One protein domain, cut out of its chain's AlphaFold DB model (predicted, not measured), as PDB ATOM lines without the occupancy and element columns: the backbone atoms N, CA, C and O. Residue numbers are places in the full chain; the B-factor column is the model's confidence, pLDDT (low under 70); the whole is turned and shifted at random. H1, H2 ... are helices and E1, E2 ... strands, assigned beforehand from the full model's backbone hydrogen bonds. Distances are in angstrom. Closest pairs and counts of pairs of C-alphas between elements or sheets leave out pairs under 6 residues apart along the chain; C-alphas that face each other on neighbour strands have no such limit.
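Overview. This is residues 3 to 84 of the 86 residues of the protein "Nucleoside-diphosphate-sugar epimerases" of uncultured marine thaumarchaeote AD1000_31_G03 (UniProt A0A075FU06). Helix H2 makes one end of a loose, elongated model; H1 and H3 pack on each other toward the other end, with E1 in between. Residues 54 to 61 stick out. The 82 printed residues include H1, E1, H2, H3 in chain order: mostly helix, though under half lie in named elements. The radius of gyration of the C-alphas is 15.4 A, the spans 48 by 25 by 22 A.

Arrangement. Start at H2, residues 43 to 56, which touches no helix. E1, residues 40 to 42, pairs with no named strand, but residues 3 to 4 pair parallel with 41 to 42. H1, residues 14 to 23, and H3, residues 72 to 83, touch, their closest C-alphas being Ile 19 and Ile 79 at 6.6 A; they run the same way at a steep tilt of 41 degrees. In H1, H2 and H3 every O i to N i+4 pair is within hydrogen-bond range.

Along the chain. Find C-alpha 43 at (124.451, 143.162, 150.114); H2 runs 20.6 A to C-alpha 56. E1 spans 6.6 A, H1 13.9 A; H3 runs 16.6 A to C-alpha 83 at (112.807, 130.405, 137.622).

Size, cuts and confidence. The farthest C-alphas, Asp 25 and Pro 59, are 48.7 A apart. The printed part has no cut; links H1 to E1 and H2 to H3 are long. Residues 7 to 11 have pLDDT under 70.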
ATOM      1  N   ILE A   3     117.751 144.898 152.901       90.62
ATOM      2  CA  ILE A   3     118.997 144.365 152.325       90.62
ATOM      3  C   ILE A   3     118.807 142.875 152.036       90.62
ATOM      4  O   ILE A   3     118.381 142.137 152.928       90.62
ATOM      5  N   TYR A   4     119.124 142.440 150.817       91.06
ATOM      6  CA  TYR A   4     119.018 141.044 150.376       91.06
ATOM      7  C   TYR A   4     120.353 140.532 149.816       91.06
ATOM      8  O   TYR A   4     121.237 141.319 149.488       91.06
ATOM      9  N   GLY A   5     120.528 139.211 149.736       89.62
ATOM     10  CA  GLY A   5     121.786 138.605 149.302       89.62
ATOM     11  C   GLY A   5     121.747 137.080 149.306       89.62
ATOM     12  O   GLY A   5     120.719 136.480 149.613       89.62
ATOM     13  N   HIS A   6     122.884 136.465 148.971       82.06
ATOM     14  CA  HIS A   6     123.023 135.013 148.818       82.06
ATOM     15  C   HIS A   6     122.767 134.232 150.118       82.06
ATOM     16  O   HIS A   6     122.144 133.173 150.104       82.06
ATOM     17  N   VAL A   7     123.203 134.771 151.259       67.69
ATOM     18  CA  VAL A   7     122.939 134.171 152.569       67.69
ATOM     19  C   VAL A   7     121.661 134.791 153.130       67.69
ATOM     20  O   VAL A   7     121.656 135.995 153.419       67.69
ATOM     21  N   PRO A   8     120.570 134.025 153.317       60.12
ATOM     22  CA  PRO A   8     119.374 134.559 153.944       60.12
ATOM     23  C   PRO A   8     119.696 134.882 155.402       60.12
ATOM     24  O   PRO A   8     119.663 134.023 156.277       60.12
ATOM     25  N   ARG A   9     119.995 136.156 155.674       57.19
ATOM     26  CA  ARG A   9     120.260 136.653 157.032       57.19
ATOM     27  C   ARG A   9     119.054 136.448 157.954       57.19
ATOM     28  O   ARG A   9     119.208 136.369 159.165       57.19
ATOM     29  N   ASN A  10     117.853 136.402 157.371       63.88
ATOM     30  CA  ASN A  10     116.601 136.160 158.071       63.88
ATOM     31  C   ASN A  10     115.599 135.460 157.125       63.88
ATOM     32  O   ASN A  10     115.241 136.050 156.100       63.88
ATOM     33  N   PRO A  11     115.124 134.238 157.439       67.75
ATOM     34  CA  PRO A  11     114.187 133.499 156.590       67.75
ATOM     35  C   PRO A  11     112.795 134.140 156.513       67.75
ATOM     36  O   PRO A  11     111.948 133.641 155.781       67.75
ATOM     37  N   THR A  12     112.543 135.225 157.253       79.38
ATOM     38  CA  THR A  12     111.247 135.915 157.285       79.38
ATOM     39  C   THR A  12     111.113 137.063 156.276       79.38
ATOM     40  O   THR A  12     110.062 137.693 156.197       79.38
ATOM     41  N   GLN A  13     112.157 137.372 155.497       87.56
ATOM     42  CA  GLN A  13     112.093 138.447 154.502       87.56
ATOM     43  C   GLN A  13     111.340 138.020 153.232       87.56
ATOM     44  O   GLN A  13     111.391 136.861 152.829       87.56
ATOM     45  N   ALA A  14     110.703 138.983 152.560       90.44
ATOM     46  CA  ALA A  14     109.860 138.731 151.389       90.44
ATOM     47  C   ALA A  14     110.585 137.964 150.267       90.44
ATOM     48  O   ALA A  14     110.134 136.891 149.889       90.44
ATOM     49  N   ILE A  15     111.737 138.456 149.792       92.50
ATOM     50  CA  ILE A  15     112.494 137.834 148.686       92.50
ATOM     51  C   ILE A  15     112.830 136.351 148.962       92.50
ATOM     52  O   ILE A  15     112.439 135.509 148.155       92.50
ATOM     53  N   PRO A  16     113.491 135.975 150.080       92.00
ATOM     54  CA  PRO A  16     113.794 134.568 150.339       92.00
ATOM     55  C   PRO A  16     112.544 133.707 150.573       92.00
ATOM     56  O   PRO A  16     112.537 132.548 150.161       92.00
ATOM     57  N   ILE A  17     111.473 134.245 151.177       92.44
ATOM     58  CA  ILE A  17     110.195 133.521 151.300       92.44
ATOM     59  C   ILE A  17     109.598 133.246 149.920       92.44
ATOM     60  O   ILE A  17     109.175 132.121 149.660       92.44
ATOM     61  N   PHE A  18     109.559 134.247 149.041       94.06
ATOM     62  CA  PHE A  18     108.972 134.120 147.711       94.06
ATOM     63  C   PHE A  18     109.737 133.094 146.882       94.06
ATOM     64  O   PHE A  18     109.119 132.160 146.383       94.06
ATOM     65  N   ILE A  19     111.072 133.190 146.843       93.75
ATOM     66  CA  ILE A  19     111.931 132.195 146.184       93.75
ATOM     67  C   ILE A  19     111.650 130.796 146.742       93.75
ATOM     68  O   ILE A  19     111.440 129.863 145.974       93.75
ATOM     69  N   LYS A  20     111.593 130.637 148.071       92.75
ATOM     70  CA  LYS A  20     111.327 129.338 148.702       92.75
ATOM     71  C   LYS A  20     109.953 128.782 148.330       92.75
ATOM     72  O   LYS A  20     109.851 127.593 148.049       92.75
ATOM     73  N   LEU A  21     108.898 129.589 148.374       95.06
ATOM     74  CA  LEU A  21     107.542 129.129 148.066       95.06
ATOM     75  C   LEU A  21     107.416 128.754 146.588       95.06
ATOM     76  O   LEU A  21     106.995 127.640 146.294       95.06
ATOM     77  N   ILE A  22     107.895 129.618 145.692       96.00
ATOM     78  CA  ILE A  22     107.887 129.392 144.242       96.00
ATOM     79  C   ILE A  22     108.715 128.148 143.879       96.00
ATOM     80  O   ILE A  22     108.261 127.303 143.111       96.00
ATOM     81  N   ALA A  23     109.891 127.957 144.490       94.25
ATOM     82  CA  ALA A  23     110.709 126.753 144.309       94.25
ATOM     83  C   ALA A  23     109.972 125.455 144.679       94.25
ATOM     84  O   ALA A  23     110.256 124.414 144.099       94.25
ATOM     85  N   ASN A  24     109.036 125.526 145.629       95.62
ATOM     86  CA  ASN A  24     108.228 124.400 146.097       95.62
ATOM     87  C   ASN A  24     106.831 124.351 145.450       95.62
ATOM     88  O   ASN A  24     105.940 123.718 146.016       95.62
ATOM     89  N   ASP A  25     106.619 125.050 144.329       95.75
ATOM     90  CA  ASP A  25     105.333 125.113 143.615       95.75
ATOM     91  C   ASP A  25     104.172 125.615 144.492       95.75
ATOM     92  O   ASP A  25     103.025 125.182 144.378       95.75
ATOM     93  N   LYS A  26     104.477 126.546 145.404       95.62
ATOM     94  CA  LYS A  26     103.504 127.216 146.271       95.62
ATOM     95  C   LYS A  26     103.404 128.692 145.922       95.62
ATOM     96  O   LYS A  26     104.411 129.363 145.701       95.62
ATOM     97  N   ASN A  27     102.186 129.218 145.992       93.56
ATOM     98  CA  ASN A  27     101.938 130.641 145.789       93.56
ATOM     99  C   ASN A  27     102.459 131.467 146.979       93.56
ATOM    100  O   ASN A  27     102.134 131.150 148.131       93.56
ATOM    101  N   PRO A  28     103.236 132.538 146.735       94.75
ATOM    102  CA  PRO A  28     103.587 133.510 147.760       94.75
ATOM    103  C   PRO A  28     102.361 134.129 148.440       94.75
ATOM    104  O   PRO A  28     101.385 134.486 147.785       94.75
ATOM    105  N   ILE A  29     102.432 134.305 149.762       91.88
ATOM    106  CA  ILE A  29     101.394 135.007 150.527       91.88
ATOM    107  C   ILE A  29     101.679 136.508 150.473       91.88
ATOM    108  O   ILE A  29     102.761 136.955 150.860       91.88
ATOM    109  N   ILE A  30     100.694 137.286 150.022       92.50
ATOM    110  CA  ILE A  30     100.748 138.748 149.971       92.50
ATOM    111  C   ILE A  30      99.778 139.310 151.008       92.50
ATOM    112  O   ILE A  30      98.604 138.951 151.030       92.50
ATOM    113  N   TYR A  31     100.264 140.225 151.845       89.50
ATOM    114  CA  TYR A  31      99.420 140.990 152.760       89.50
ATOM    115  C   TYR A  31      98.984 142.302 152.094       89.50
ATOM    116  O   TYR A  31      99.815 143.028 151.543       89.50
ATOM    117  N   GLY A  32      97.686 142.611 152.144       92.88
ATOM    118  CA  GLY A  32      97.107 143.772 151.461       92.88
ATOM    119  C   GLY A  32      96.932 143.542 149.956       92.88
ATOM    120  O   GLY A  32      96.570 142.451 149.532       92.88
ATOM    121  N   ASN A  33      97.180 144.574 149.143       94.75
ATOM    122  CA  ASN A  33      96.988 144.528 147.685       94.75
ATOM    123  C   ASN A  33      98.270 144.218 146.885       94.75
ATOM    124  O   ASN A  33      98.234 144.196 145.661       94.75
ATOM    125  N   GLY A  34      99.415 144.030 147.553       93.69
ATOM    126  CA  GLY A  34     100.698 143.735 146.902       93.69
ATOM    127  C   GLY A  34     101.371 144.903 146.173       93.69
ATOM    128  O   GLY A  34     102.513 144.752 145.745       93.69
ATOM    129  N   LEU A  35     100.728 146.072 146.097       96.25
ATOM    130  CA  LEU A  35     101.228 147.266 145.398       96.25
ATOM    131  C   LEU A  35     102.191 148.110 146.244       96.25
ATOM    132  O   LEU A  35     102.705 149.130 145.787       96.25
ATOM    133  N   GLN A  36     102.448 147.696 147.484       92.50
ATOM    134  CA  GLN A  36     103.427 148.339 148.354       92.50
ATOM    135  C   GLN A  36     104.821 148.296 147.720       92.50
ATOM    136  O   GLN A  36     105.338 147.222 147.403       92.50
ATOM    137  N   ARG A  37     105.429 149.471 147.556       94.19
ATOM    138  CA  ARG A  37     106.767 149.628 146.982       94.19
ATOM    139  C   ARG A  37     107.813 149.637 148.083       94.19
ATOM    140  O   ARG A  37     107.652 150.318 149.097       94.19
ATOM    141  N   ARG A  38     108.909 148.910 147.881       92.75
ATOM    142  CA  ARG A  38     110.034 148.900 148.820       92.75
ATOM    143  C   ARG A  38     111.351 148.884 148.066       92.75
ATOM    144  O   ARG A  38     111.534 148.091 147.159       92.75
ATOM    145  N   ASN A  39     112.287 149.731 148.482       94.44
ATOM    146  CA  ASN A  39     113.652 149.691 147.970       94.44
ATOM    147  C   ASN A  39     114.418 148.478 148.526       94.44
ATOM    148  O   ASN A  39     114.404 148.245 149.747       94.44
ATOM    149  N   HIS A  40     115.082 147.746 147.634       92.81
ATOM    150  CA  HIS A  40     115.886 146.564 147.941       92.81
ATOM    151  C   HIS A  40     117.340 146.803 147.529       92.81
ATOM    152  O   HIS A  40     117.619 146.987 146.351       92.81
ATOM    153  N   LEU A  41     118.251 146.790 148.500       94.19
ATOM    154  CA  LEU A  41     119.686 146.967 148.282       94.19
ATOM    155  C   LEU A  41     120.369 145.598 148.331       94.19
ATOM    156  O   LEU A  41     120.158 144.845 149.289       94.19
ATOM    157  N   PHE A  42     121.155 145.258 147.311       93.56
ATOM    158  CA  PHE A  42     121.941 144.031 147.345       93.56
ATOM    159  C   PHE A  42     123.103 144.186 148.334       93.56
ATOM    160  O   PHE A  42     123.638 145.278 148.517       93.56
ATOM    161  N   ILE A  43     123.460 143.107 149.033       92.56
ATOM    162  CA  ILE A  43     124.451 143.162 150.114       92.56
ATOM    163  C   ILE A  43     125.823 143.653 149.636       92.56
ATOM    164  O   ILE A  43     126.455 144.424 150.355       92.56
ATOM    165  N   ASP A  44     126.246 143.278 148.430       94.75
ATOM    166  CA  ASP A  44     127.553 143.683 147.910       94.75
ATOM    167  C   ASP A  44     127.582 145.189 147.600       94.75
ATOM    168  O   ASP A  44     128.524 145.865 148.001       94.75
ATOM    169  N   ASP A  45     126.494 145.761 147.069       95.25
ATOM    170  CA  ASP A  45     126.378 147.215 146.858       95.25
ATOM    171  C   ASP A  45     126.468 147.999 148.183       95.25
ATOM    172  O   ASP A  45     127.032 149.098 148.256       95.25
ATOM    173  N   ALA A  46     125.913 147.435 149.263       94.44
ATOM    174  CA  ALA A  46     126.017 148.021 150.596       94.44
ATOM    175  C   ALA A  46     127.469 148.000 151.108       94.44
ATOM    176  O   ALA A  46     127.932 148.985 151.687       94.44
ATOM    177  N   ILE A  47     128.183 146.891 150.886       95.44
ATOM    178  CA  ILE A  47     129.599 146.740 151.242       95.44
ATOM    179  C   ILE A  47     130.446 147.731 150.441       95.44
ATOM    180  O   ILE A  47     131.233 148.473 151.031       95.44
ATOM    181  N   ASP A  48     130.238 147.812 149.129       96.50
ATOM    182  CA  ASP A  48     130.974 148.710 148.240       96.50
ATOM    183  C   ASP A  48     130.785 150.177 148.622       96.50
ATOM    184  O   ASP A  48     131.750 150.945 148.656       96.50
ATOM    185  N   SER A  49     129.569 150.559 149.009       95.19
ATOM    186  CA  SER A  49     129.273 151.909 149.495       95.19
ATOM    187  C   SER A  49     130.061 152.254 150.768       95.19
ATOM    188  O   SER A  49     130.613 153.351 150.890       95.19
ATOM    189  N   ILE A  50     130.173 151.308 151.707       95.31
ATOM    190  CA  ILE A  50     130.965 151.475 152.936       95.31
ATOM    191  C   ILE A  50     132.462 151.559 152.605       95.31
ATOM    192  O   ILE A  50     133.162 152.430 153.124       95.31
ATOM    193  N   LEU A  51     132.961 150.692 151.718       97.00
ATOM    194  CA  LEU A  51     134.358 150.702 151.277       97.00
ATOM    195  C   LEU A  51     134.722 152.006 150.554       97.00
ATOM    196  O   LEU A  51     135.810 152.544 150.767       97.00
ATOM    197  N   ALA A  52     133.822 152.538 149.729       95.62
ATOM    198  CA  ALA A  52     133.997 153.822 149.059       95.62
ATOM    199  C   ALA A  52     134.103 154.971 150.071       95.62
ATOM    200  O   ALA A  52     134.991 155.822 149.957       95.62
ATOM    201  N   TRP A  53     133.254 154.966 151.102       96.12
ATOM    202  CA  TRP A  53     133.338 155.953 152.172       96.12
ATOM    203  C   TRP A  53     134.652 155.843 152.957       96.12
ATOM    204  O   TRP A  53     135.315 156.857 153.167       96.12
ATOM    205  N   LEU A  54     135.094 154.632 153.313       95.75
ATOM    206  CA  LEU A  54     136.362 154.418 154.028       95.75
ATOM    207  C   LEU A  54     137.590 154.951 153.268       95.75
ATOM    208  O   LEU A  54     138.576 155.332 153.903       95.75
ATOM    209  N   LYS A  55     137.533 155.003 151.930       95.69
ATOM    210  CA  LYS A  55     138.591 155.572 151.078       95.69
ATOM    211  C   LYS A  55     138.607 157.105 151.078       95.69
ATOM    212  O   LYS A  55     139.689 157.678 151.066       95.69
ATOM    213  N   ASN A  56     137.443 157.762 151.109       90.12
ATOM    214  CA  ASN A  56     137.332 159.230 151.068       90.12
ATOM    215  C   ASN A  56     137.291 159.892 152.458       90.12
ATOM    216  O   ASN A  56     137.690 161.042 152.590       90.12
ATOM    217  N   LYS A  57     136.805 159.187 153.490       88.69
ATOM    218  CA  LYS A  57     136.682 159.631 154.896       88.69
ATOM    219  C   LYS A  57     135.981 160.983 155.103       88.69
ATOM    220  O   LYS A  57     136.159 161.619 156.140       88.69
ATOM    221  N   ASN A  58     135.157 161.408 154.148       92.31
ATOM    222  CA  ASN A  58     134.403 162.649 154.267       92.31
ATOM    223  C   ASN A  58     133.294 162.493 155.321       92.31
ATOM    224  O   ASN A  58     132.494 161.555 155.222       92.31
ATOM    225  N   PRO A  59     133.214 163.385 156.324       93.25
ATOM    226  CA  PRO A  59     132.140 163.348 157.303       93.25
ATOM    227  C   PRO A  59     130.808 163.719 156.641       93.25
ATOM    228  O   PRO A  59     130.753 164.586 155.771       93.25
ATOM    229  N   GLY A  60     129.725 163.069 157.062       94.06
ATOM    230  CA  GLY A  60     128.390 163.354 156.543       94.06
ATOM    231  C   GLY A  60     127.413 162.204 156.736       94.06
ATOM    232  O   GLY A  60     127.779 161.117 157.183       94.06
ATOM    233  N   ILE A  61     126.156 162.465 156.380       95.00
ATOM    234  CA  ILE A  61     125.099 161.458 156.312       95.00
ATOM    235  C   ILE A  61     124.936 161.072 154.844       95.00
ATOM    236  O   ILE A  61     124.648 161.924 154.006       95.00
ATOM    237  N   PHE A  62     125.105 159.786 154.544       94.25
ATOM    238  CA  PHE A  62     124.977 159.242 153.196       94.25
ATOM    239  C   PHE A  62     123.841 158.223 153.169       94.25
ATOM    240  O   PHE A  62     123.873 157.226 153.890       94.25
ATOM    241  N   ASN A  63     122.838 158.471 152.329       93.69
ATOM    242  CA  ASN A  63     121.767 157.512 152.090       93.69
ATOM    243  C   ASN A  63     122.208 156.536 150.999       93.69
ATOM    244  O   ASN A  63     122.541 156.954 149.893       93.69
ATOM    245  N   ILE A  64     122.176 155.243 151.309       93.88
ATOM    246  CA  ILE A  64     122.488 154.163 150.373       93.88
ATOM    247  C   ILE A  64     121.194 153.394 150.138       93.88
ATOM    248  O   ILE A  64     120.517 153.032 151.099       93.88
ATOM    249  N   GLY A  65     120.849 153.158 148.877       93.00
ATOM    250  CA  GLY A  65     119.653 152.428 148.478       93.00
ATOM    251  C   GLY A  65     119.854 151.744 147.134       93.00
ATOM    252  O   GLY A  65     120.749 152.106 146.376       93.00
ATOM    253  N   GLY A  66     119.039 150.728 146.862       90.56
ATOM    254  CA  GLY A  66     119.030 150.051 145.568       90.56
ATOM    255  C   GLY A  66     118.515 150.954 144.447       90.56
ATOM    256  O   GLY A  66     117.943 152.015 144.702       90.56
ATOM    257  N   SER A  67     118.661 150.498 143.208       88.88
ATOM    258  CA  SER A  67     118.298 151.268 142.013       88.88
ATOM    259  C   SER A  67     116.793 151.493 141.828       88.88
ATOM    260  O   SER A  67     116.408 152.419 141.123       88.88
ATOM    261  N   ASP A  68     115.938 150.666 142.438       90.06
ATOM    262  CA  ASP A  68     114.482 150.747 142.280       90.06
ATOM    263  C   ASP A  68     113.735 150.366 143.575       90.06
ATOM    264  O   ASP A  68     114.313 149.897 144.559       90.06
ATOM    265  N   SER A  69     112.427 150.605 143.595       94.25
ATOM    266  CA  SER A  69     111.488 150.208 144.638       94.25
ATOM    267  C   SER A  69     110.336 149.390 144.043       94.25
ATOM    268  O   SER A  69     109.233 149.931 143.918       94.25
ATOM    269  N   PRO A  70     110.563 148.120 143.663       95.50
ATOM    270  CA  PRO A  70     109.522 147.266 143.097       95.50
ATOM    271  C   PRO A  70     108.374 147.028 144.086       95.50
ATOM    272  O   PRO A  70     108.534 147.134 145.310       95.50
ATOM    273  N   THR A  71     107.201 146.702 143.547       96.75
ATOM    274  CA  THR A  71     106.074 146.189 144.329       96.75
ATOM    275  C   THR A  71     106.300 144.731 144.738       96.75
ATOM    276  O   THR A  71     107.189 144.047 144.228       96.75
ATOM    277  N   SER A  72     105.476 144.211 145.655       95.38
ATOM    278  CA  SER A  72     105.533 142.778 145.986       95.38
ATOM    279  C   SER A  72     105.156 141.908 144.780       95.38
ATOM    280  O   SER A  72     105.723 140.832 144.613       95.38
ATOM    281  N   LEU A  73     104.246 142.391 143.928       96.56
ATOM    282  CA  LEU A  73     103.855 141.716 142.688       96.56
ATOM    283  C   LEU A  73     104.989 141.715 141.656       96.56
ATOM    284  O   LEU A  73     105.261 140.668 141.071       96.56
ATOM    285  N   ASP A  74     105.706 142.833 141.503       96.88
ATOM    286  CA  ASP A  74     106.865 142.924 140.600       96.88
ATOM    287  C   ASP A  74     107.961 141.927 141.002       96.88
ATOM    288  O   ASP A  74     108.549 141.257 140.149       96.88
ATOM    289  N   LEU A  75     108.215 141.782 142.311       95.38
ATOM    290  CA  LEU A  75     109.171 140.800 142.828       95.38
ATOM    291  C   LEU A  75     108.752 139.368 142.488       95.38
ATOM    292  O   LEU A  75     109.585 138.590 142.034       95.38
ATOM    293  N   ILE A  76     107.482 139.014 142.702       96.12
ATOM    294  CA  ILE A  76     106.967 137.669 142.409       96.12
ATOM    295  C   ILE A  76     107.075 137.372 140.914       96.12
ATOM    296  O   ILE A  76     107.610 136.325 140.559       96.12
ATOM    297  N   SER A  77     106.657 138.311 140.056       96.62
ATOM    298  CA  SER A  77     106.789 138.186 138.598       96.62
ATOM    299  C   SER A  77     108.244 137.958 138.197       96.62
ATOM    300  O   SER A  77     108.555 136.986 137.520       96.62
ATOM    301  N   THR A  78     109.157 138.793 138.702       96.12
ATOM    302  CA  THR A  78     110.591 138.692 138.395       96.12
ATOM    303  C   THR A  78     111.170 137.340 138.819       96.12
ATOM    304  O   THR A  78     111.981 136.759 138.098       96.12
ATOM    305  N   ILE A  79     110.775 136.823 139.988       95.75
ATOM    306  CA  ILE A  79     111.242 135.521 140.483       95.75
ATOM    307  C   ILE A  79     110.691 134.389 139.609       95.75
ATOM    308  O   ILE A  79     111.465 133.527 139.198       95.75
ATOM    309  N   ASN A  80     109.397 134.409 139.285       96.88
ATOM    310  CA  ASN A  80     108.768 133.429 138.397       96.88
ATOM    311  C   ASN A  80     109.456 133.387 137.026       96.88
ATOM    312  O   ASN A  80     109.892 132.317 136.598       96.88
ATOM    313  N   ASP A  81     109.673 134.551 136.410       97.50
ATOM    314  CA  ASP A  81     110.345 134.678 135.114       97.50
ATOM    315  C   ASP A  81     111.769 134.107 135.149       97.50
ATOM    316  O   ASP A  81     112.192 133.393 134.240       97.50
ATOM    317  N   ARG A  82     112.529 134.389 136.217       96.50
ATOM    318  CA  ARG A  82     113.901 133.882 136.390       96.50
ATOM    319  C   ARG A  82     113.959 132.389 136.702       96.50
ATOM    320  O   ARG A  82     114.973 131.761 136.410       96.50
ATOM    321  N   MET A  83     112.904 131.828 137.284       95.50
ATOM    322  CA  MET A  83     112.807 130.405 137.622       95.50
ATOM    323  C   MET A  83     112.084 129.573 136.554       95.50
ATOM    324  O   MET A  83     111.994 128.356 136.707       95.50
ATOM    325  N   GLY A  84     111.563 130.198 135.492       95.31
ATOM    326  CA  GLY A  84     110.757 129.519 134.475       95.31
ATOM    327  C   GLY A  84     109.445 128.952 135.029       95.31
ATOM    328  O   GLY A  84     108.967 127.924 134.551       95.31
TER     329      GLY A  84